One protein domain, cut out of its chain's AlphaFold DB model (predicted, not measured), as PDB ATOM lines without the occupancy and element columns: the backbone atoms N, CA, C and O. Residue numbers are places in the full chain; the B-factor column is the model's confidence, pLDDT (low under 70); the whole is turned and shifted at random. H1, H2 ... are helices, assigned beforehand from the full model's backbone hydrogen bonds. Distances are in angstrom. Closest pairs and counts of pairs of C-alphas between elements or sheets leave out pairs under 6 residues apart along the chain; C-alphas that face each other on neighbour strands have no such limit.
ATOM      1  N   ALA A 138     127.567  88.414 190.726       73.50
ATOM      2  CA  ALA A 138     128.639  87.525 190.287       73.50
ATOM      3  C   ALA A 138     128.118  86.384 189.403       73.50
ATOM      4  O   ALA A 138     128.671  86.128 188.335       73.50
ATOM      5  N   ILE A 139     127.019  85.738 189.809       77.62
ATOM      6  CA  ILE A 139     126.366  84.680 189.022       77.62
ATOM      7  C   ILE A 139     125.910  85.242 187.669       77.62
ATOM      8  O   ILE A 139     126.170  84.652 186.619       77.62
ATOM      9  N   TYR A 140     125.273  86.415 187.676       77.31
ATOM     10  CA  TYR A 140     124.864  87.106 186.459       77.31
ATOM     11  C   TYR A 140     126.053  87.449 185.552       77.31
ATOM     12  O   TYR A 140     125.937  87.283 184.337       77.31
ATOM     13  N   GLY A 141     127.176  87.898 186.119       76.62
ATOM     14  CA  GLY A 141     128.422  88.172 185.396       76.62
ATOM     15  C   GLY A 141     128.977  86.933 184.696       76.62
ATOM     16  O   GLY A 141     129.176  86.962 183.480       76.62
ATOM     17  N   LEU A 142     129.107  85.822 185.427       80.56
ATOM     18  CA  LEU A 142     129.561  84.540 184.879       80.56
ATOM     19  C   LEU A 142     128.693  84.080 183.698       80.56
ATOM     20  O   LEU A 142     129.213  83.697 182.649       80.56
ATOM     21  N   LEU A 143     127.366  84.149 183.849       84.75
ATOM     22  CA  LEU A 143     126.422  83.774 182.794       84.75
ATOM     23  C   LEU A 143     126.569  84.650 181.545       84.75
ATOM     24  O   LEU A 143     126.550  84.128 180.432       84.75
ATOM     25  N   ARG A 144     126.742  85.969 181.711       85.62
ATOM     26  CA  ARG A 144     126.960  86.889 180.582       85.62
ATOM     27  C   ARG A 144     128.263  86.597 179.855       85.62
ATOM     28  O   ARG A 144     128.254  86.556 178.628       85.62
ATOM     29  N   ARG A 145     129.351  86.348 180.588       82.25
ATOM     30  CA  ARG A 145     130.646  85.989 179.999       82.25
ATOM     31  C   ARG A 145     130.538  84.720 179.152       82.25
ATOM     32  O   ARG A 145     130.905  84.736 177.983       82.25
ATOM     33  N   ARG A 146     129.955  83.649 179.698       85.25
ATOM     34  CA  ARG A 146     129.748  82.388 178.957       85.25
ATOM     35  C   ARG A 146     128.840  82.549 177.746       85.25
ATOM     36  O   ARG A 146     129.090  81.961 176.691       85.25
ATOM     37  N   ALA A 147     127.786  83.349 177.891       89.00
ATOM     38  CA  ALA A 147     126.912  83.681 176.781       89.00
ATOM     39  C   ALA A 147     127.688  84.419 175.681       89.00
ATOM     40  O   ALA A 147     127.597  84.034 174.523       89.00
ATOM     41  N   GLU A 148     128.511  85.410 176.025       87.00
ATOM     42  CA  GLU A 148     129.347  86.134 175.063       87.00
ATOM     43  C   GLU A 148     130.391  85.231 174.383       87.00
ATOM     44  O   GLU A 148     130.531  85.279 173.160       87.00
ATOM     45  N   GLU A 149     131.076  84.363 175.131       87.19
ATOM     46  CA  GLU A 149     131.992  83.350 174.580       87.19
ATOM     47  C   GLU A 149     131.272  82.445 173.566       87.19
ATOM     48  O   GLU A 149     131.777  82.198 172.466       87.19
ATOM     49  N   THR A 150     130.051  82.014 173.894       91.88
ATOM     50  CA  THR A 150     129.198  81.215 173.006       91.88
ATOM     51  C   THR A 150     128.788  81.997 171.762       91.88
ATOM     52  O   THR A 150     128.964  81.502 170.651       91.88
ATOM     53  N   LEU A 151     128.295  83.231 171.914       92.25
ATOM     54  CA  LEU A 151     127.917  84.095 170.793       92.25
ATOM     55  C   LEU A 151     129.097  84.303 169.838       92.25
ATOM     56  O   LEU A 151     128.951  84.113 168.634       92.25
ATOM     57  N   ASN A 152     130.279  84.621 170.370       91.38
ATOM     58  CA  ASN A 152     131.491  84.830 169.581       91.38
ATOM     59  C   ASN A 152     131.895  83.582 168.804       91.38
ATOM     60  O   ASN A 152     132.125  83.656 167.596       91.38
ATOM     61  N   ARG A 153     131.945  82.433 169.482       94.38
ATOM     62  CA  ARG A 153     132.278  81.148 168.863       94.38
ATOM     63  C   ARG A 153     131.287  80.787 167.757       94.38
ATOM     64  O   ARG A 153     131.709  80.414 166.666       94.38
ATOM     65  N   MET A 154     129.987  80.926 168.018       96.06
ATOM     66  CA  MET A 154     128.941  80.539 167.068       96.06
ATOM     67  C   MET A 154     128.833  81.493 165.875       96.06
ATOM     68  O   MET A 154     128.621  81.030 164.757       96.06
ATOM     69  N   ILE A 155     129.032  82.801 166.078       95.06
ATOM     70  CA  ILE A 155     129.125  83.769 164.975       95.06
ATOM     71  C   ILE A 155     130.366  83.475 164.128       95.06
ATOM     72  O   ILE A 155     130.265  83.433 162.910       95.06
ATOM     73  N   ALA A 156     131.527  83.232 164.744       94.50
ATOM     74  CA  ALA A 156     132.764  82.970 164.008       94.50
ATOM     75  C   ALA A 156     132.718  81.675 163.176       94.50
ATOM     76  O   ALA A 156     133.336  81.618 162.110       94.50
ATOM     77  N   ALA A 157     131.993  80.661 163.660       96.44
ATOM     78  CA  ALA A 157     131.835  79.365 163.006       96.44
ATOM     79  C   ALA A 157     130.871  79.380 161.803       96.44
ATOM     80  O   ALA A 157     130.928  78.466 160.982       96.44
ATOM     81  N   ASP A 158     130.006  80.392 161.675       97.25
ATOM     82  CA  ASP A 158     129.094  80.571 160.539       97.25
ATOM     83  C   ASP A 158     129.587  81.734 159.655       97.25
ATOM     84  O   ASP A 158     129.413  82.899 160.023       97.25
ATOM     85  N   PRO A 159     130.188  81.457 158.479       97.56
ATOM     86  CA  PRO A 159     130.740  82.501 157.619       97.56
ATOM     87  C   PRO A 159     129.714  83.546 157.171       97.56
ATOM     88  O   PRO A 159     130.058  84.725 157.097       97.56
ATOM     89  N   VAL A 160     128.470  83.137 156.898       97.94
ATOM     90  CA  VAL A 160     127.416  84.047 156.424       97.94
ATOM     91  C   VAL A 160     126.972  84.952 157.565       97.94
ATOM     92  O   VAL A 160     126.950  86.175 157.412       97.94
ATOM     93  N   LEU A 161     126.698  84.369 158.735       97.19
ATOM     94  CA  LEU A 161     126.345  85.132 159.930       97.19
ATOM     95  C   LEU A 161     127.464  86.096 160.328       97.19
ATOM     96  O   LEU A 161     127.185  87.254 160.626       97.19
ATOM     97  N   ARG A 162     128.726  85.652 160.294       96.88
ATOM     98  CA  ARG A 162     129.891  86.502 160.565       96.88
ATOM     99  C   ARG A 162     129.916  87.718 159.648       96.88
ATOM    100  O   ARG A 162     130.000  88.836 160.147       96.88
ATOM    101  N   THR A 163     129.801  87.517 158.334       97.75
ATOM    102  CA  THR A 163     129.803  88.615 157.356       97.75
ATOM    103  C   THR A 163     128.661  89.600 157.603       97.75
ATOM    104  O   THR A 163     128.886  90.809 157.577       97.75
ATOM    105  N   LEU A 164     127.454  89.113 157.902       97.94
ATOM    106  CA  LEU A 164     126.302  89.972 158.194       97.94
ATOM    107  C   LEU A 164     126.464  90.742 159.515       97.94
ATOM    108  O   LEU A 164     126.180  91.938 159.570       97.94
ATOM    109  N   CYS A 165     126.975  90.097 160.565       95.81
ATOM    110  CA  CYS A 165     127.300  90.755 161.831       95.81
ATOM    111  C   CYS A 165     128.373  91.840 161.644       95.81
ATOM    112  O   CYS A 165     128.238  92.944 162.171       95.81
ATOM    113  N   GLU A 166     129.423  91.564 160.868       94.69
ATOM    114  CA  GLU A 166     130.455  92.556 160.554       94.69
ATOM    115  C   GLU A 166     129.905  93.743 159.760       94.69
ATOM    116  O   GLU A 166     130.292  94.881 160.036       94.69
ATOM    117  N   ALA A 167     128.991  93.496 158.817       96.00
ATOM    118  CA  ALA A 167     128.329  94.554 158.061       96.00
ATOM    119  C   ALA A 167     127.542  95.489 158.990       96.00
ATOM    120  O   ALA A 167     127.698  96.702 158.897       96.00
ATOM    121  N   VAL A 168     126.771  94.950 159.943       94.31
ATOM    122  CA  VAL A 168     126.053  95.767 160.941       94.31
ATOM    123  C   VAL A 168     127.022  96.568 161.813       94.31
ATOM    124  O   VAL A 168     126.813  97.764 162.014       94.31
ATOM    125  N   ALA A 169     128.090  95.935 162.307       89.94
ATOM    126  CA  ALA A 169     129.048  96.572 163.211       89.94
ATOM    127  C   ALA A 169     129.848  97.712 162.549       89.94
ATOM    128  O   ALA A 169     130.201  98.684 163.216       89.94
ATOM    129  N   LYS A 170     130.141  97.597 161.246       91.00
ATOM    130  CA  LYS A 170     130.974  98.551 160.489       91.00
ATOM    131  C   LYS A 170     130.162  99.550 159.653       91.00
ATOM    132  O   LYS A 170     130.753 100.479 159.108       91.00
ATOM    133  N   ALA A 171     128.842  99.382 159.545       90.19
ATOM    134  CA  ALA A 171     128.005 100.208 158.678       90.19
ATOM    135  C   ALA A 171     128.022 101.695 159.064       90.19
ATOM    136  O   ALA A 171     127.797 102.080 160.225       90.19
ATOM    137  N   ALA A 172     128.189 102.542 158.045       89.12
ATOM    138  CA  ALA A 172     127.965 103.975 158.160       89.12
ATOM    139  C   ALA A 172     126.500 104.262 158.562       89.12
ATOM    140  O   ALA A 172     125.615 103.446 158.283       89.12
ATOM    141  N   PRO A 173     126.193 105.420 159.184       86.19
ATOM    142  CA  PRO A 173     124.830 105.743 159.617       86.19
ATOM    143  C   PRO A 173     123.756 105.578 158.528       86.19
ATOM    144  O   PRO A 173     122.651 105.141 158.833       86.19
ATOM    145  N   THR A 174     124.089 105.870 157.267       90.69
ATOM    146  CA  THR A 174     123.191 105.755 156.105       90.69
ATOM    147  C   THR A 174     122.937 104.315 155.648       90.69
ATOM    148  O   THR A 174     121.907 104.044 155.044       90.69
ATOM    149  N   GLU A 175     123.850 103.386 155.935       92.75
ATOM    150  CA  GLU A 175     123.782 101.979 155.501       92.75
ATOM    151  C   GLU A 175     123.307 101.047 156.622       92.75
ATOM    152  O   GLU A 175     122.913  99.903 156.381       92.75
ATOM    153  N   ARG A 176     123.329 101.546 157.861       89.38
ATOM    154  CA  ARG A 176     123.101 100.770 159.079       89.38
ATOM    155  C   ARG A 176     121.774 100.026 159.074       89.38
ATOM    156  O   ARG A 176     121.747  98.857 159.437       89.38
ATOM    157  N   GLU A 177     120.689 100.669 158.654       93.44
ATOM    158  CA  GLU A 177     119.373 100.021 158.667       93.44
ATOM    159  C   GLU A 177     119.256  98.914 157.613       93.44
ATOM    160  O   GLU A 177     118.679  97.865 157.883       93.44
ATOM    161  N   SER A 178     119.885  99.092 156.448       96.12
ATOM    162  CA  SER A 178     119.956  98.045 155.421       96.12
ATOM    163  C   SER A 178     120.733  96.823 155.925       96.12
ATOM    164  O   SER A 178     120.246  95.695 155.840       96.12
ATOM    165  N   ALA A 179     121.897  97.040 156.551       96.75
ATOM    166  CA  ALA A 179     122.683  95.959 157.150       96.75
ATOM    167  C   ALA A 179     121.915  95.234 158.273       96.75
ATOM    168  O   ALA A 179     121.956  94.006 158.368       96.75
ATOM    169  N   ARG A 180     121.183  95.986 159.108       96.69
ATOM    170  CA  ARG A 180     120.338  95.447 160.185       96.69
ATOM    171  C   ARG A 180     119.217  94.561 159.639       96.69
ATOM    172  O   ARG A 180     119.023  93.467 160.167       96.69
ATOM    173  N   HIS A 181     118.530  94.989 158.578       97.62
ATOM    174  CA  HIS A 181     117.514  94.173 157.907       97.62
ATOM    175  C   HIS A 181     118.107  92.904 157.294       97.62
ATOM    176  O   HIS A 181     117.586  91.823 157.546       97.62
ATOM    177  N   ALA A 182     119.239  92.998 156.591       98.19
ATOM    178  CA  ALA A 182     119.884  91.829 155.992       98.19
ATOM    179  C   ALA A 182     120.253  90.757 157.038       98.19
ATOM    180  O   ALA A 182     120.032  89.564 156.820       98.19
ATOM    181  N   LEU A 183     120.772  91.174 158.200       98.31
ATOM    182  CA  LEU A 183     121.033  90.261 159.315       98.31
ATOM    183  C   LEU A 183     119.731  89.659 159.870       98.31
ATOM    184  O   LEU A 183     119.667  88.450 160.089       98.31
ATOM    185  N   ALA A 184     118.694  90.474 160.084       98.00
ATOM    186  CA  ALA A 184     117.409  89.990 160.584       98.00
ATOM    187  C   ALA A 184     116.772  88.956 159.638       98.00
ATOM    188  O   ALA A 184     116.351  87.889 160.089       98.00
ATOM    189  N   ASP A 185     116.763  89.240 158.337       98.25
ATOM    190  CA  ASP A 185     116.181  88.386 157.303       98.25
ATOM    191  C   ASP A 185     116.901  87.042 157.207       98.25
ATOM    192  O   ASP A 185     116.255  85.998 157.088       98.25
ATOM    193  N   TYR A 186     118.232  87.033 157.317       98.31
ATOM    194  CA  TYR A 186     119.004  85.792 157.389       98.31
ATOM    195  C   TYR A 186     118.613  84.950 158.610       98.31
ATOM    196  O   TYR A 186     118.350  83.753 158.482       98.31
ATOM    197  N   LEU A 187     118.521  85.561 159.797       98.00
ATOM    198  CA  LEU A 187     118.144  84.848 161.022       98.00
ATOM    199  C   LEU A 187     116.729  84.260 160.922       98.00
ATOM    200  O   LEU A 187     116.506  83.115 161.315       98.00
ATOM    201  N   VAL A 188     115.776  85.006 160.366       98.00
ATOM    202  CA  VAL A 188     114.399  84.521 160.198       98.00
ATOM    203  C   VAL A 188     114.329  83.421 159.138       98.00
ATOM    204  O   VAL A 188     113.845  82.327 159.421       98.00
ATOM    205  N   SER A 189     114.836  83.683 157.933       97.06
ATOM    206  CA  SER A 189     114.661  82.782 156.786       97.06
ATOM    207  C   SER A 189     115.549  81.540 156.837       97.06
ATOM    208  O   SER A 189     115.094  80.461 156.468       97.06
ATOM    209  N   GLN A 190     116.797  81.670 157.297       96.50
ATOM    210  CA  GLN A 190     117.785  80.585 157.258       96.50
ATOM    211  C   GLN A 190     117.956  79.885 158.605       96.50
ATOM    212  O   GLN A 190     118.279  78.699 158.643       96.50
ATOM    213  N   ARG A 191     117.755  80.593 159.727       94.25
ATOM    214  CA  ARG A 191     117.878  80.007 161.077       94.25
ATOM    215  C   ARG A 191     116.530  79.694 161.730       94.25
ATOM    216  O   ARG A 191     116.518  79.113 162.812       94.25
ATOM    217  N   GLY A 192     115.411  80.064 161.100       95.88
ATOM    218  CA  GLY A 192     114.065  79.828 161.630       95.88
ATOM    219  C   GLY A 192     113.757  80.630 162.896       95.88
ATOM    220  O   GLY A 192     112.932  80.214 163.711       95.88
ATOM    221  N   TRP A 193     114.451  81.750 163.116       96.69
ATOM    222  CA  TRP A 193     114.196  82.610 164.267       96.69
ATOM    223  C   TRP A 193     112.905  83.407 164.073       96.69
ATOM    224  O   TRP A 193     112.499  83.731 162.960       96.69
ATOM    225  N   THR A 194     112.265  83.787 165.176       96.62
ATOM    226  CA  THR A 194     111.184  84.784 165.120       96.62
ATOM    227  C   THR A 194     111.754  86.178 164.853       96.62
ATOM    228  O   THR A 194     112.891  86.469 165.231       96.62
ATOM    229  N   ALA A 195     110.941  87.081 164.297       95.56
ATOM    230  CA  ALA A 195     111.338  88.476 164.090       95.56
ATOM    231  C   ALA A 195     111.829  89.152 165.387       95.56
ATOM    232  O   ALA A 195     112.836  89.855 165.375       95.56
ATOM    233  N   SER A 196     111.181  88.881 166.529       93.19
ATOM    234  CA  SER A 196     111.617  89.402 167.833       93.19
ATOM    235  C   SER A 196     113.000  88.891 168.247       93.19
ATOM    236  O   SER A 196     113.816  89.664 168.736       93.19
ATOM    237  N   GLN A 197     113.298  87.606 168.036       94.44
ATOM    238  CA  GLN A 197     114.617  87.041 168.356       94.44
ATOM    239  C   GLN A 197     115.707  87.584 167.432       94.44
ATOM    240  O   GLN A 197     116.800  87.904 167.895       94.44
ATOM    241  N   ALA A 198     115.403  87.713 166.140       96.94
ATOM    242  CA  ALA A 198     116.316  88.298 165.167       96.94
ATOM    243  C   ALA A 198     116.659  89.749 165.537       96.94
ATOM    244  O   ALA A 198     117.835  90.107 165.587       96.94
ATOM    245  N   ALA A 199     115.651  90.546 165.915       95.50
ATOM    246  CA  ALA A 199     115.845  91.911 166.398       95.50
ATOM    247  C   ALA A 199     116.798  91.975 167.605       95.50
ATOM    248  O   ALA A 199     117.672  92.836 167.646       95.50
ATOM    249  N   LEU A 200     116.697  91.038 168.555       94.62
ATOM    250  CA  LEU A 200     117.589  90.996 169.719       94.62
ATOM    251  C   LEU A 200     119.063  90.775 169.343       94.62
ATOM    252  O   LEU A 200     119.923  91.410 169.951       94.62
ATOM    253  N   LEU A 201     119.377  89.913 168.365       95.94
ATOM    254  CA  LEU A 201     120.770  89.729 167.927       95.94
ATOM    255  C   LEU A 201     121.267  90.941 167.138       95.94
ATOM    256  O   LEU A 201     122.404  91.369 167.323       95.94
ATOM    257  N   VAL A 202     120.409  91.532 166.304       96.44
ATOM    258  CA  VAL A 202     120.724  92.768 165.578       96.44
ATOM    259  C   VAL A 202     121.076  93.897 166.551       96.44
ATOM    260  O   VAL A 202     122.081  94.584 166.347       96.44
ATOM    261  N   GLU A 203     120.305  94.074 167.631       93.94
ATOM    262  CA  GLU A 203     120.640  95.054 168.670       93.94
ATOM    263  C   GLU A 203     121.917  94.696 169.424       93.94
ATOM    264  O   GLU A 203     122.689  95.595 169.742       93.94
ATOM    265  N   TYR A 204     122.183  93.408 169.665       92.25
ATOM    266  CA  TYR A 204     123.411  92.979 170.331       92.25
ATOM    267  C   TYR A 204     124.625  93.406 169.508       92.25
ATOM    268  O   TYR A 204     125.527  94.049 170.032       92.25
ATOM    269  N   ILE A 205     124.613  93.149 168.200       92.38
ATOM    270  CA  ILE A 205     125.696  93.575 167.308       92.38
ATOM    271  C   ILE A 205     125.769  95.103 167.194       92.38
ATOM    272  O   ILE A 205     126.864  95.656 167.198       92.38
ATOM    273  N   SER A 206     124.624  95.791 167.146       89.88
ATOM    274  CA  SER A 206     124.570  97.259 167.024       89.88
ATOM    275  C   SER A 206     125.095  97.988 168.266       89.88
ATOM    276  O   SER A 206     125.639  99.084 168.150       89.88
ATOM    277  N   LEU A 207     124.901  97.407 169.452       85.31
ATOM    278  CA  LEU A 207     125.330  97.976 170.731       85.31
ATOM    279  C   LEU A 207     126.737  97.519 171.134       85.31
ATOM    280  O   LEU A 207     127.353  98.137 172.001       85.31
ATOM    281  N   ARG A 208     127.266  96.452 170.528       80.25
ATOM    282  CA  ARG A 208     128.564  95.892 170.904       80.25
ATOM    283  C   ARG A 208     129.699  96.887 170.610       80.25
ATOM    284  O   ARG A 208     129.787  97.391 169.491       80.25
ATOM    285  N   PRO A 209     130.613  97.148 171.563       67.44
ATOM    286  CA  PRO A 209     131.787  97.965 171.284       67.44
ATOM    287  C   PRO A 209     132.687  97.294 170.236       67.44
ATOM    288  O   PRO A 209     132.930  96.089 170.293       67.44
ATOM    289  N   ALA A 210     133.211  98.087 169.295       59.41
ATOM    290  CA  ALA A 210     134.056  97.601 168.199       59.41
ATOM    291  C   ALA A 210     135.369  96.952 168.683       59.41
ATOM    292  O   ALA A 210     135.852  96.017 168.056       59.41
ATOM    293  N   ASN A 211     135.902  97.417 169.820       56.25
ATOM    294  CA  ASN A 211     137.063  96.854 170.508       56.25
ATOM    295  C   ASN A 211     136.671  96.561 171.963       56.25
ATOM    296  O   ASN A 211     136.763  97.461 172.800       56.25
ATOM    297  N   PRO A 212     136.165  95.358 172.274       56.06
ATOM    298  CA  PRO A 212     135.856  95.001 173.649       56.06
ATOM    299  C   PRO A 212     137.157  94.886 174.450       56.06
ATOM    300  O   PRO A 212     138.018  94.064 174.130       56.06
ATOM    301  N   THR A 213     137.313  95.706 175.487       45.56
ATOM    302  CA  THR A 213     138.411  95.558 176.448       45.56
ATOM    303  C   THR A 213     137.969  94.545 177.507       45.56
ATOM    304  O   THR A 213     136.915  94.751 178.119       45.56
ATOM    305  N   PRO A 214     138.736  93.466 177.764       43.94
ATOM    306  CA  PRO A 214     138.431  92.540 178.852       43.94
ATOM    307  C   PRO A 214     138.213  93.305 180.167       43.94
ATOM    308  O   PRO A 214     139.032  94.142 180.545       43.94
ATOM    309  N   GLY A 215     137.079  93.070 180.830       42.41
ATOM    310  CA  GLY A 215     136.752  93.673 182.126       42.41
ATOM    311  C   GLY A 215     135.884  94.939 182.117       42.41
ATOM    312  O   GLY A 215     135.351  95.272 183.169       42.41
ATOM    313  N   PHE A 216     135.669  95.626 180.984       43.22
ATOM    314  CA  PHE A 216     134.765  96.794 180.911       43.22
ATOM    315  C   PHE A 216     134.142  96.939 179.509       43.22
ATOM    316  O   PHE A 216     134.557  97.759 178.693       43.22
ATOM    317  N   ASN A 217     133.100  96.152 179.228       48.62
ATOM    318  CA  ASN A 217     132.314  96.264 177.995       48.62
ATOM    319  C   ASN A 217     131.018  97.033 178.278       48.62
ATOM    320  O   ASN A 217     129.940  96.443 178.343       48.62
ATOM    321  N   SER A 218     131.125  98.348 178.486       45.19
ATOM    322  CA  SER A 218     129.951  99.228 178.460       45.19
ATOM    323  C   SER A 218     129.793  99.810 177.049       45.19
ATOM    324  O   SER A 218     130.777 100.301 176.486       45.19
ATOM    325  N   PRO A 219     128.596  99.760 176.444       45.56
ATOM    326  CA  PRO A 219     128.358 100.368 175.144       45.56
ATOM    327  C   PRO A 219     128.491 101.885 175.249       45.56
ATOM    328  O   PRO A 219     127.735 102.494 175.995       45.56
ATOM    329  N   GLN A 220     129.457 102.455 174.514       42.94
ATOM    330  CA  GLN A 220     129.627 103.876 174.152       42.94
ATOM    331  C   GLN A 220     128.949 104.910 175.076       42.94
ATOM    332  O   GLN A 220     128.273 105.827 174.612       42.94
ATOM    333  N   ASP A 244     138.566  83.873 195.763       41.47
ATOM    334  CA  ASP A 244     139.587  83.271 194.899       41.47
ATOM    335  C   ASP A 244     139.753  84.147 193.646       41.47
ATOM    336  O   ASP A 244     138.752  84.616 193.103       41.47
ATOM    337  N   ASN A 245     140.984  84.396 193.191       44.84
ATOM    338  CA  ASN A 245     141.243  85.252 192.032       44.84
ATOM    339  C   ASN A 245     140.458  84.821 190.783       44.84
ATOM    340  O   ASN A 245     140.039  85.692 190.032       44.84
ATOM    341  N   SER A 246     140.180  83.528 190.600       42.09
ATOM    342  CA  SER A 246     139.388  83.008 189.475       42.09
ATOM    343  C   SER A 246     137.906  83.401 189.551       42.09
ATOM    344  O   SER A 246     137.309  83.805 188.552       42.09
ATOM    345  N   VAL A 247     137.315  83.366 190.749       42.16
ATOM    346  CA  VAL A 247     135.950  83.853 190.997       42.16
ATOM    347  C   VAL A 247     135.948  85.377 190.958       42.16
ATOM    348  O   VAL A 247     135.111  85.966 190.288       42.16
ATOM    349  N   ALA A 248     136.931  86.027 191.582       46.25
ATOM    350  CA  ALA A 248     137.097  87.474 191.584       46.25
ATOM    351  C   ALA A 248     137.279  88.054 190.172       46.25
ATOM    352  O   ALA A 248     136.832  89.170 189.927       46.25
ATOM    353  N   GLU A 249     137.939  87.344 189.258       50.16
ATOM    354  CA  GLU A 249     138.055  87.702 187.839       50.16
ATOM    355  C   GLU A 249     136.723  87.501 187.112       50.16
ATOM    356  O   GLU A 249     136.265  88.423 186.443       50.16
ATOM    357  N   ALA A 250     136.032  86.376 187.329       44.34
ATOM    358  CA  ALA A 250     134.694  86.148 186.772       44.34
ATOM    359  C   ALA A 250     133.639  87.160 187.277       44.34
ATOM    360  O   ALA A 250     132.704  87.493 186.551       44.34
ATOM    361  N   VAL A 251     133.795  87.672 188.505       43.84
ATOM    362  CA  VAL A 251     132.950  88.724 189.106       43.84
ATOM    363  C   VAL A 251     133.335  90.117 188.601       43.84
ATOM    364  O   VAL A 251     132.459  90.962 188.413       43.84
ATOM    365  N   ARG A 252     134.631  90.381 188.384       47.66
ATOM    366  CA  ARG A 252     135.125  91.666 187.858       47.66
ATOM    367  C   ARG A 252     134.824  91.833 186.368       47.66
ATOM    368  O   ARG A 252     134.557  92.947 185.925       47.66
ATOM    369  N   GLU A 253     134.794  90.744 185.609       49.62
ATOM    370  CA  GLU A 253     134.442  90.731 184.191       49.62
ATOM    371  C   GLU A 253     132.929  90.729 183.981       49.62
ATOM    372  O   GLU A 253     132.307  89.753 183.562       49.62
ATOM    373  N   THR A 254     132.305  91.876 184.217       49.38
ATOM    374  CA  THR A 254     130.919  92.075 183.803       49.38
ATOM    375  C   THR A 254     130.868  92.505 182.341       49.38
ATOM    376  O   THR A 254     130.579  93.653 182.000       49.38
ATOM    377  N   ALA A 255     131.137  91.561 181.438       48.19
ATOM    378  CA  ALA A 255     130.713  91.702 180.053       48.19
ATOM    379  C   ALA A 255     129.246  92.176 180.048       48.19
ATOM    380  O   ALA A 255     128.379  91.517 180.632       48.19
ATOM    381  N   TRP A 256     128.985  93.357 179.476       57.44
ATOM    382  CA  TRP A 256     127.649  93.945 179.382       57.44
ATOM    383  C   TRP A 256     126.942  94.241 180.719       57.44
ATOM    384  O   TRP A 256     125.714  94.165 180.786       57.44
ATOM    385  N   ALA A 257     127.659  94.624 181.787       54.06
ATOM    386  CA  ALA A 257     127.008  95.352 182.887       54.06
ATOM    387  C   ALA A 257     126.516  96.706 182.369       54.06
ATOM    388  O   ALA A 257     127.206  97.722 182.428       54.06
ATOM    389  N   THR A 258     125.314  96.715 181.806       58.56
ATOM    390  CA  THR A 258     124.713  97.938 181.300       58.56
ATOM    391  C   THR A 258     123.884  98.550 182.420       58.56
ATOM    392  O   THR A 258     122.858  97.960 182.781       58.56
ATOM    393  N   PRO A 259     124.263  99.726 182.958       58.38
ATOM    394  CA  PRO A 259     123.426 100.421 183.939       58.38
ATOM    395  C   PRO A 259     122.029 100.725 183.368       58.38
ATOM    396  O   PRO A 259     121.062 100.836 184.105       58.38
ATOM    397  N   PHE A 260     121.914 100.756 182.037       67.56
ATOM    398  CA  PHE A 260     120.731 101.176 181.297       67.56
ATOM    399  C   PHE A 260     119.525 100.239 181.408       67.56
ATOM    400  O   PHE A 260     118.419 100.750 181.519       67.56
ATOM    401  N   ILE A 261     119.713  98.912 181.374       69.19
ATOM    402  CA  ILE A 261     118.610  97.927 181.472       69.19
ATOM    403  C   ILE A 261     118.716  97.011 182.705       69.19
ATOM    404  O   ILE A 261     117.854  96.163 182.928       69.19
ATOM    405  N   GLY A 262     119.768  97.174 183.514       71.69
ATOM    406  CA  GLY A 262     120.036  96.354 184.696       71.69
ATOM    407  C   GLY A 262     120.659  94.983 184.394       71.69
ATOM    408  O   GLY A 262     120.513  94.410 183.314       71.69
ATOM    409  N   GLU A 263     121.363  94.430 185.387       73.50
ATOM    410  CA  GLU A 263     122.150  93.192 185.253       73.50
ATOM    411  C   GLU A 263     121.313  91.973 184.863       73.50
ATOM    412  O   GLU A 263     121.715  91.195 184.003       73.50
ATOM    413  N   GLN A 264     120.139  91.824 185.475       75.44
ATOM    414  CA  GLN A 264     119.248  90.688 185.251       75.44
ATOM    415  C   GLN A 264     118.777  90.626 183.794       75.44
ATOM    416  O   GLN A 264     118.843  89.569 183.169       75.44
ATOM    417  N   LYS A 265     118.350  91.760 183.221       79.12
ATOM    418  CA  LYS A 265     117.872  91.823 181.832       79.12
ATOM    419  C   LYS A 265     119.008  91.666 180.835       79.12
ATOM    420  O   LYS A 265     118.838  90.962 179.844       79.12
ATOM    421  N   ALA A 266     120.179  92.236 181.122       80.94
ATOM    422  CA  ALA A 266     121.373  91.987 180.320       80.94
ATOM    423  C   ALA A 266     121.736  90.490 180.303       80.94
ATOM    424  O   ALA A 266     121.984  89.925 179.239       80.94
ATOM    425  N   THR A 267     121.699  89.817 181.459       83.31
ATOM    426  CA  THR A 267     121.936  88.369 181.541       83.31
ATOM    427  C   THR A 267     120.882  87.576 180.790       83.31
ATOM    428  O   THR A 267     121.239  86.705 179.999       83.31
ATOM    429  N   GLN A 268     119.602  87.886 180.983       84.50
ATOM    430  CA  GLN A 268     118.503  87.253 180.259       84.50
ATOM    431  C   GLN A 268     118.677  87.384 178.740       84.50
ATOM    432  O   GLN A 268     118.534  86.414 178.003       84.50
ATOM    433  N   TRP A 269     118.999  88.585 178.267       88.44
ATOM    434  CA  TRP A 269     119.170  88.859 176.849       88.44
ATOM    435  C   TRP A 269     120.313  88.048 176.240       88.44
ATOM    436  O   TRP A 269     120.106  87.354 175.242       88.44
ATOM    437  N   LEU A 270     121.496  88.084 176.857       89.38
ATOM    438  CA  LEU A 270     122.663  87.380 176.333       89.38
ATOM    439  C   LEU A 270     122.491  85.863 176.396       89.38
ATOM    440  O   LEU A 270     122.773  85.183 175.412       89.38
ATOM    441  N   THR A 271     121.987  85.325 177.507       89.25
ATOM    442  CA  THR A 271     121.754  83.879 177.643       89.25
ATOM    443  C   THR A 271     120.685  83.376 176.673       89.25
ATOM    444  O   THR A 271     120.852  82.302 176.092       89.25
ATOM    445  N   LEU A 272     119.635  84.166 176.410       90.75
ATOM    446  CA  LEU A 272     118.630  83.849 175.395       90.75
ATOM    447  C   LEU A 272     119.254  83.764 173.997       90.75
ATOM    448  O   LEU A 272     118.994  82.805 173.272       90.75
ATOM    449  N   LEU A 273     120.072  84.748 173.614       93.62
ATOM    450  CA  LEU A 273     120.742  84.746 172.313       93.62
ATOM    451  C   LEU A 273     121.734  83.584 172.185       93.62
ATOM    452  O   LEU A 273     121.731  82.885 171.170       93.62
ATOM    453  N   ALA A 274     122.543  83.339 173.219       93.31
ATOM    454  CA  ALA A 274     123.501  82.239 173.247       93.31
ATOM    455  C   ALA A 274     122.796  80.884 173.106       93.31
ATOM    456  O   ALA A 274     123.161  80.104 172.232       93.31
ATOM    457  N   GLY A 275     121.725  80.646 173.872       92.44
ATOM    458  CA  GLY A 275     120.932  79.418 173.785       92.44
ATOM    459  C   GLY A 275     120.211  79.228 172.445       92.44
ATOM    460  O   GLY A 275     119.874  78.102 172.086       92.44
ATOM    461  N   ARG A 276     119.981  80.304 171.679       93.62
ATOM    462  CA  ARG A 276     119.419  80.220 170.321       93.62
ATOM    463  C   ARG A 276     120.448  79.843 169.266       93.62
ATOM    464  O   ARG A 276     120.077  79.190 168.294       93.62
ATOM    465  N   LEU A 277     121.700  80.261 169.433       94.12
ATOM    466  CA  LEU A 277     122.788  79.849 168.547       94.12
ATOM    467  C   LEU A 277     123.329  78.466 168.917       94.12
ATOM    468  O   LEU A 277     123.664  77.696 168.023       94.12
ATOM    469  N   ASP A 278     123.381  78.144 170.208       94.19
ATOM    470  CA  ASP A 278     123.865  76.873 170.736       94.19
ATOM    471  C   ASP A 278     122.970  76.380 171.890       94.19
ATOM    472  O   ASP A 278     123.191  76.732 173.055       94.19
ATOM    473  N   PRO A 279     121.962  75.540 171.592       90.56
ATOM    474  CA  PRO A 279     121.058  74.995 172.602       90.56
ATOM    475  C   PRO A 279     121.754  74.183 173.704       90.56
ATOM    476  O   PRO A 279     121.222  74.096 174.810       90.56
ATOM    477  N   ALA A 280     122.934  73.606 173.437       86.69
ATOM    478  CA  ALA A 280     123.694  72.859 174.442       86.69
ATOM    479  C   ALA A 280     124.327  73.787 175.490       86.69
ATOM    480  O   ALA A 280     124.441  73.418 176.656       86.69
ATOM    481  N   SER A 281     124.660  75.015 175.092       79.88
ATOM    482  CA  SER A 281     125.190  76.060 175.974       79.88
ATOM    483  C   SER A 281     124.089  76.915 176.620       79.88
ATOM    484  O   SER A 281     124.391  77.918 177.267       79.88
ATOM    485  N   ALA A 282     122.807  76.558 176.451       80.12
ATOM    486  CA  ALA A 282     121.685  77.284 177.039       80.12
ATOM    487  C   ALA A 282     121.713  77.175 178.573       80.12
ATOM    488  O   ALA A 282     121.142  76.259 179.170       80.12
ATOM    489  N   ASN A 283     122.368  78.129 179.222       77.56
ATOM    490  CA  ASN A 283     122.376  78.263 180.668       77.56
ATOM    491  C   ASN A 283     121.620  79.536 181.046       77.56
ATOM    492  O   ASN A 283     121.856  80.592 180.463       77.56
ATOM    493  N   SER A 284     120.702  79.433 181.999       79.44
ATOM    494  CA  SER A 284     119.992  80.583 182.551       79.44
ATOM    495  C   SER A 284     120.187  80.618 184.054       79.44
ATOM    496  O   SER A 284     120.552  79.618 184.677       79.44
ATOM    497  N   TYR A 285     119.935  81.782 184.637       77.38
ATOM    498  CA  TYR A 285     119.952  81.937 186.082       77.38
ATOM    499  C   TYR A 285     118.955  80.983 186.755       77.38
ATOM    500  O   TYR A 285     119.287  80.295 187.718       77.38
ATOM    501  N   GLU A 286     117.765  80.873 186.171       76.44
ATOM    502  CA  GLU A 286     116.688  79.997 186.616       76.44
ATOM    503  C   GLU A 286     117.104  78.521 186.552       76.44
ATOM    504  O   GLU A 286     116.848  77.785 187.492       76.44
ATOM    505  N   ARG A 287     117.850  78.099 185.522       80.25
ATOM    506  CA  ARG A 287     118.376  76.727 185.429       80.25
ATOM    507  C   ARG A 287     119.391  76.388 186.512       80.25
ATOM    508  O   ARG A 287     119.489  75.227 186.900       80.25
ATOM    509  N   ILE A 288     120.186  77.361 186.965       81.88
ATOM    510  CA  ILE A 288     121.071  77.149 188.118       81.88
ATOM    511  C   ILE A 288     120.205  76.935 189.359       81.88
ATOM    512  O   ILE A 288     120.408  75.960 190.073       81.88
ATOM    513  N   PHE A 289     119.213  77.797 189.581       77.12
ATOM    514  CA  PHE A 289     118.305  77.698 190.722       77.12
ATOM    515  C   PHE A 289     117.516  76.375 190.759       77.12
ATOM    516  O   PHE A 289     117.518  75.682 191.776       77.12
ATOM    517  N   GLU A 290     116.925  75.976 189.632       79.44
ATOM    518  CA  GLU A 290     116.216  74.701 189.460       79.44
ATOM    519  C   GLU A 290     117.115  73.498 189.764       79.44
ATOM    520  O   GLU A 290     116.666  72.533 190.379       79.44
ATOM    521  N   ALA A 291     118.396  73.548 189.377       83.94
ATOM    522  CA  ALA A 291     119.341  72.463 189.635       83.94
ATOM    523  C   ALA A 291     119.618  72.260 191.132       83.94
ATOM    524  O   ALA A 291     119.889  71.142 191.558       83.94
ATOM    525  N   TRP A 292     119.505  73.314 191.945       80.88
ATOM    526  CA  TRP A 292     119.547  73.199 193.406       80.88
ATOM    527  C   TRP A 292     118.297  72.544 193.999       80.88
ATOM    528  O   TRP A 292     118.283  72.218 195.184       80.88
ATOM    529  N   GLY A 293     117.285  72.272 193.176       73.50
ATOM    530  CA  GLY A 293     115.972  71.803 193.596       73.50
ATOM    531  C   GLY A 293     115.106  72.923 194.138       73.50
ATOM    532  O   GLY A 293     114.119  72.629 194.805       73.50
ATOM    533  N   GLY A 294     115.495  74.177 193.876       61.69
ATOM    534  CA  GLY A 294     114.683  75.333 194.194       61.69
ATOM    535  C   GLY A 294     113.331  75.177 193.519       61.69
ATOM    536  O   GLY A 294     113.226  75.255 192.293       61.69
ATOM    537  N   ASP A 295     112.304  74.926 194.323       54.94
ATOM    538  CA  ASP A 295     110.944  75.099 193.876       54.94
ATOM    539  C   ASP A 295     110.702  76.591 193.908       54.94
ATOM    540  O   ASP A 295     110.773  77.262 194.930       54.94
ATOM    541  N   VAL A 296     110.425  77.141 192.750       47.66
ATOM    542  CA  VAL A 296     109.927  78.485 192.642       47.66
ATOM    543  C   VAL A 296     108.471  78.496 193.174       47.66
ATOM    544  O   VAL A 296     107.577  78.860 192.458       47.66
ATOM    545  N   ARG A 297     108.158  78.022 194.380       53.00
ATOM    546  CA  ARG A 297     106.854  77.896 195.071       53.00
ATOM    547  C   ARG A 297     106.855  78.592 196.422       53.00
ATOM    548  O   ARG A 297     107.149  77.868 197.347       53.00
ATOM    549  N   GLU A 298     106.509  79.874 196.604       63.38
ATOM    550  CA  GLU A 298     106.421  80.451 197.958       63.38
ATOM    551  C   GLU A 298     105.389  79.639 198.707       63.38
ATOM    552  O   GLU A 298     104.188  79.719 198.433       63.38
ATOM    553  N   ARG A 299     105.888  78.771 199.575       74.56
ATOM    554  CA  ARG A 299     105.106  77.730 200.194       74.56
ATOM    555  C   ARG A 299     105.188  77.919 201.681       74.56
ATOM    556  O   ARG A 299     106.207  78.296 202.253       74.56
ATOM    557  N   SER A 300     104.059  77.681 202.305       81.75
ATOM    558  CA  SER A 300     103.941  77.693 203.742       81.75
ATOM    559  C   SER A 300     103.325  76.388 204.186       81.75
ATOM    560  O   SER A 300     102.550  75.747 203.465       81.75
ATOM    561  N   GLY A 329     109.999  99.136 201.214       35.22
ATOM    562  CA  GLY A 329     110.873  97.960 201.250       35.22
ATOM    563  C   GLY A 329     111.276  97.494 202.661       35.22
ATOM    564  O   GLY A 329     111.904  96.445 202.767       35.22
ATOM    565  N   LEU A 330     110.957  98.253 203.723       35.78
ATOM    566  CA  LEU A 330     111.229  97.890 205.122       35.78
ATOM    567  C   LEU A 330     109.983  97.421 205.907       35.78
ATOM    568  O   LEU A 330     110.150  96.641 206.839       35.78
ATOM    569  N   ASP A 331     108.772  97.859 205.527       34.91
ATOM    570  CA  ASP A 331     107.483  97.437 206.127       34.91
ATOM    571  C   ASP A 331     106.672  96.486 205.225       34.91
ATOM    572  O   ASP A 331     105.833  95.720 205.704       34.91
ATOM    573  N   ALA A 332     106.886  96.540 203.911       37.72
ATOM    574  CA  ALA A 332     106.361  95.565 202.970       37.72
ATOM    575  C   ALA A 332     107.261  94.338 202.998       37.72
ATOM    576  O   ALA A 332     108.484  94.444 203.125       37.72
ATOM    577  N   ASP A 333     106.645  93.169 202.853       39.38
ATOM    578  CA  ASP A 333     107.390  91.940 202.676       39.38
ATOM    579  C   ASP A 333     108.372  92.122 201.500       39.38
ATOM    580  O   ASP A 333     107.926  92.362 200.369       39.38
ATOM    581  N   PRO A 334     109.702  92.060 201.725       40.53
ATOM    582  CA  PRO A 334     110.680  92.298 200.668       40.53
ATOM    583  C   PRO A 334     110.500  91.336 199.482       40.53
ATOM    584  O   PRO A 334     111.022  91.607 198.392       40.53
ATOM    585  N   THR A 335     109.770  90.228 199.664       41.31
ATOM    586  CA  THR A 335     109.410  89.226 198.647       41.31
ATOM    587  C   THR A 335     108.650  89.790 197.447       41.31
ATOM    588  O   THR A 335     108.901  89.346 196.326       41.31
ATOM    589  N   VAL A 336     107.815  90.824 197.611       40.38
ATOM    590  CA  VAL A 336     106.971  91.357 196.525       40.38
ATOM    591  C   VAL A 336     107.634  92.567 195.862       40.38
ATOM    592  O   VAL A 336     107.163  93.697 195.929       40.38
ATOM    593  N   SER A 337     108.765  92.337 195.194       37.84
ATOM    594  CA  SER A 337     109.369  93.325 194.289       37.84
ATOM    595  C   SER A 337     109.569  92.717 192.906       37.84
ATOM    596  O   SER A 337     110.624  92.168 192.590       37.84
ATOM    597  N   ALA A 338     108.551  92.830 192.050       41.03
ATOM    598  CA  ALA A 338     108.764  92.668 190.619       41.03
ATOM    599  C   ALA A 338     109.595  93.868 190.145       41.03
ATOM    600  O   ALA A 338     109.125  95.006 190.177       41.03
ATOM    601  N   ARG A 339     110.849  93.640 189.741       44.88
ATOM    602  CA  ARG A 339     111.623  94.681 189.058       44.88
ATOM    603  C   ARG A 339     111.010  94.877 187.676       44.88
ATOM    604  O   ARG A 339     111.203  94.052 186.787       44.88
ATOM    605  N   VAL A 340     110.217  95.935 187.546       46.41
ATOM    606  CA  VAL A 340     109.628  96.365 186.277       46.41
ATOM    607  C   VAL A 340     110.748  96.870 185.375       46.41
ATOM    608  O   VAL A 340     111.663  97.543 185.842       46.41
ATOM    609  N   ASP A 341     110.687  96.510 184.096       54.44
ATOM    610  CA  ASP A 341     111.622  96.948 183.065       54.44
ATOM    611  C   ASP A 341     111.740  98.479 183.060       54.44
ATOM    612  O   ASP A 341     110.782  99.176 182.730       54.44
ATOM    613  N   TYR A 342     112.909  99.018 183.406       58.78
ATOM    614  CA  TYR A 342     113.186 100.435 183.211       58.78
ATOM    615  C   TYR A 342     114.459 100.613 182.396       58.78
ATOM    616  O   TYR A 342     115.503 100.038 182.694       58.78
ATOM    617  N   LEU A 343     114.349 101.437 181.356       63.50
ATOM    618  CA  LEU A 343     115.504 102.121 180.806       63.50
ATOM    619  C   LEU A 343     115.828 103.273 181.759       63.50
ATOM    620  O   LEU A 343     114.951 104.091 182.037       63.50
ATOM    621  N   GLU A 344     117.056 103.361 182.264       61.94
ATOM    622  CA  GLU A 344     117.463 104.514 183.075       61.94
ATOM    623  C   GLU A 344     117.525 105.780 182.196       61.94
ATOM    624  O   GLU A 344     118.505 106.045 181.498       61.94
ATOM    625  N   VAL A 345     116.438 106.560 182.205       56.81
ATOM    626  CA  VAL A 345     116.213 107.698 181.287       56.81
ATOM    627  C   VAL A 345     117.155 108.880 181.561       56.81
ATOM    628  O   VAL A 345     117.389 109.702 180.681       56.81
ATOM    629  N   ASN A 346     117.753 108.940 182.756       58.38
ATOM    630  CA  ASN A 346     118.669 110.006 183.185       58.38
ATOM    631  C   ASN A 346     120.126 109.784 182.750       58.38
ATOM    632  O   ASN A 346     121.044 110.403 183.289       58.38
ATOM    633  N   THR A 347     120.360 108.882 181.802       62.47
ATOM    634  CA  THR A 347     121.698 108.581 181.302       62.47
ATOM    635  C   THR A 347     122.033 109.414 180.063       62.47
ATOM    636  O   THR A 347     121.168 109.674 179.225       62.47
ATOM    637  N   ASN A 348     123.299 109.832 179.927       71.56
ATOM    638  CA  ASN A 348     123.826 110.597 178.782       71.56
ATOM    639  C   ASN A 348     123.962 109.721 177.516       71.56
ATOM    640  O   ASN A 348     125.022 109.652 176.899       71.56
ATOM    641  N   LEU A 349     122.908 108.992 177.155       73.12
ATOM    642  CA  LEU A 349     122.851 108.176 175.948       73.12
ATOM    643  C   LEU A 349     122.380 109.007 174.754       73.12
ATOM    644  O   LEU A 349     121.472 109.829 174.877       73.12
ATOM    645  N   THR A 350     122.936 108.731 173.574       82.00
ATOM    646  CA  THR A 350     122.396 109.270 172.320       82.00
ATOM    647  C   THR A 350     121.010 108.682 172.037       82.00
ATOM    648  O   THR A 350     120.710 107.551 172.427       82.00
ATOM    649  N   GLU A 351     120.165 109.411 171.305       83.12
ATOM    650  CA  GLU A 351     118.819 108.934 170.945       83.12
ATOM    651  C   GLU A 351     118.845 107.622 170.147       83.12
ATOM    652  O   GLU A 351     117.986 106.762 170.325       83.12
ATOM    653  N   ALA A 352     119.880 107.411 169.328       81.94
ATOM    654  CA  ALA A 352     120.070 106.155 168.606       81.94
ATOM    655  C   ALA A 352     120.294 104.968 169.559       81.94
ATOM    656  O   ALA A 352     119.699 103.906 169.371       81.94
ATOM    657  N   VAL A 353     121.105 105.156 170.606       81.88
ATOM    658  CA  VAL A 353     121.369 104.119 171.616       81.88
ATOM    659  C   VAL A 353     120.134 103.882 172.488       81.88
ATOM    660  O   VAL A 353     119.782 102.727 172.735       81.88
ATOM    661  N   LYS A 354     119.411 104.938 172.887       82.38
ATOM    662  CA  LYS A 354     118.122 104.800 173.592       82.38
ATOM    663  C   LYS A 354     117.108 104.011 172.765       82.38
ATOM    664  O   LYS A 354     116.469 103.101 173.287       82.38
ATOM    665  N   ALA A 355     116.992 104.303 171.469       86.12
ATOM    666  CA  ALA A 355     116.099 103.582 170.568       86.12
ATOM    667  C   ALA A 355     116.463 102.091 170.460       86.12
ATOM    668  O   ALA A 355     115.572 101.241 170.469       86.12
ATOM    669  N   SER A 356     117.757 101.760 170.408       87.06
ATOM    670  CA  SER A 356     118.229 100.372 170.460       87.06
ATOM    671  C   SER A 356     117.851  99.684 171.772       87.06
ATOM    672  O   SER A 356     117.295  98.588 171.734       87.06
ATOM    673  N   TRP A 357     118.028 100.336 172.924       85.62
ATOM    674  CA  TRP A 357     117.589  99.775 174.207       85.62
ATOM    675  C   TRP A 357     116.077  99.592 174.310       85.62
ATOM    676  O   TRP A 357     115.620  98.560 174.798       85.62
ATOM    677  N   HIS A 358     115.288 100.534 173.794       85.88
ATOM    678  CA  HIS A 358     113.839 100.366 173.710       85.88
ATOM    679  C   HIS A 358     113.447  99.166 172.848       85.88
ATOM    680  O   HIS A 358     112.518  98.444 173.206       85.88
ATOM    681  N   ARG A 359     114.161  98.905 171.744       89.00
ATOM    682  CA  ARG A 359     113.949  97.694 170.937       89.00
ATOM    683  C   ARG A 359     114.324  96.429 171.703       89.00
ATOM    684  O   ARG A 359     113.539  95.483 171.676       89.00
ATOM    685  N   VAL A 360     115.445  96.421 172.430       87.69
ATOM    686  CA  VAL A 360     115.812  95.294 173.306       87.69
ATOM    687  C   VAL A 360     114.690  95.017 174.304       87.69
ATOM    688  O   VAL A 360     114.155  93.914 174.309       87.69
ATOM    689  N   LEU A 361     114.263  96.017 175.080       84.19
ATOM    690  CA  LEU A 361     113.211  95.857 176.091       84.19
ATOM    691  C   LEU A 361     111.856  95.453 175.488       84.19
ATOM    692  O   LEU A 361     111.127  94.677 176.092       84.19
ATOM    693  N   LYS A 362     111.527  95.931 174.282       87.00
ATOM    694  CA  LYS A 362     110.300  95.553 173.564       87.00
ATOM    695  C   LYS A 362     110.283  94.078 173.152       87.00
ATOM    696  O   LYS A 362     109.216  93.469 173.134       87.00
ATOM    697  N   HIS A 363     111.428  93.533 172.743       88.25
ATOM    698  CA  HIS A 363     111.521  92.180 172.183       88.25
ATOM    699  C   HIS A 363     112.004  91.128 173.184       88.25
ATOM    700  O   HIS A 363     111.837  89.931 172.933       88.25
ATOM    701  N   LEU A 364     112.591  91.548 174.304       84.81
ATOM    702  CA  LEU A 364     113.001  90.650 175.370       84.81
ATOM    703  C   LEU A 364     111.750  90.063 176.050       84.81
ATOM    704  O   LEU A 364     110.841  90.814 176.402       84.81
TER     705      LEU A 364
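Overview. This is residues 138 to 220, 244 to 300 and 329 to 364 of the 505 residues of an uncharacterized protein of Verrucomicrobia subdivision 3 bacterium (UniProt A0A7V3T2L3). A long helix, H1, and H6 lie side by side, and at the end where they finish, a three-helix cluster of H2, H3 and H4 is set at a corner to H1. H8 packs on H4, short H5 packs on the first residues of H1, and a winding unnamed stretch, residues 329 to 350, leads into H8. The printed part has 176 residues with eight named helices, H1 to H8 in chain order, and no named strand; the class is all helix. The whole is compact, with a radius of gyration of the C-alphas of 17.4 A and spans of 55 by 38 by 36 A.

Along the chain. H1, residues 138 to 157, is the longest at 28.7 A; it begins at C-alpha 138, (128.639, 87.525, 190.287), and ends at C-alpha 157, (131.835, 79.365, 163.006). H6 is residues 263 to 277, 21.4 A. H2 is residues 159 to 170, 16.3 A; H3 is residues 176 to 191, 21.5 A; H4 is residues 195 to 207, 18.2 A. H5, residues 245 to 252, and H7, residues 285 to 291, are short, 9.8 A and 10.1 A. H8, residues 351 to 363, 18.3 A, ends at C-alpha 363, (111.521, 92.180, 172.183).

Arrangement. H1 and H4 are the hubs, touching four helices each. H1 touches H6 at a shallow tilt of 30 degrees, the same way; the closest C-alphas, of Ala 147 and Ala 274, are 5.1 A apart. With residues 138 to 145 alone H1 touches H5, about perpendicular at 84 degrees, closest at the C-alphas of Ala 138 and Val 251, 4.6 A. H1 and H7 only just touch, with 3 pairs of C-alphas within 8 A, the closest those of Tyr 140 and Tyr 285, 7.1 A. H1 and H2 touch only at the corner, at the C-alphas of Ile 155 and Arg 162, 5.2 A. H2 and H3 form a helical hairpin, closest at the C-alphas of Val 168 and Ala 179, 5.1 A. H3 and H4 form another, at a steep tilt of 45 degrees, closest at the C-alphas of Ala 184 and Ala 198, 5.0 A. H4 touches H6 at the C-alphas of Leu 201 and Leu 273, 6.6 A, and H8 at those of Ser 196 and His 363, 5.2 A. In each of the eight helices every O i to N i+4 pair is within hydrogen-bond range.

Size, cuts and confidence. The C-alphas farthest apart, of Thr 174 and Ser 300, are 58.5 A apart. Residues 221 to 243 and 301 to 328 are not printed; the C-alpha gaps across these cuts are 30.9 A and 21.6 A. Of the links printed whole, none is long. The mean pLDDT of the printed part is 76.7; residues 209 to 220, 244 to 261, 294 to 298 and 329 to 347 are under 70.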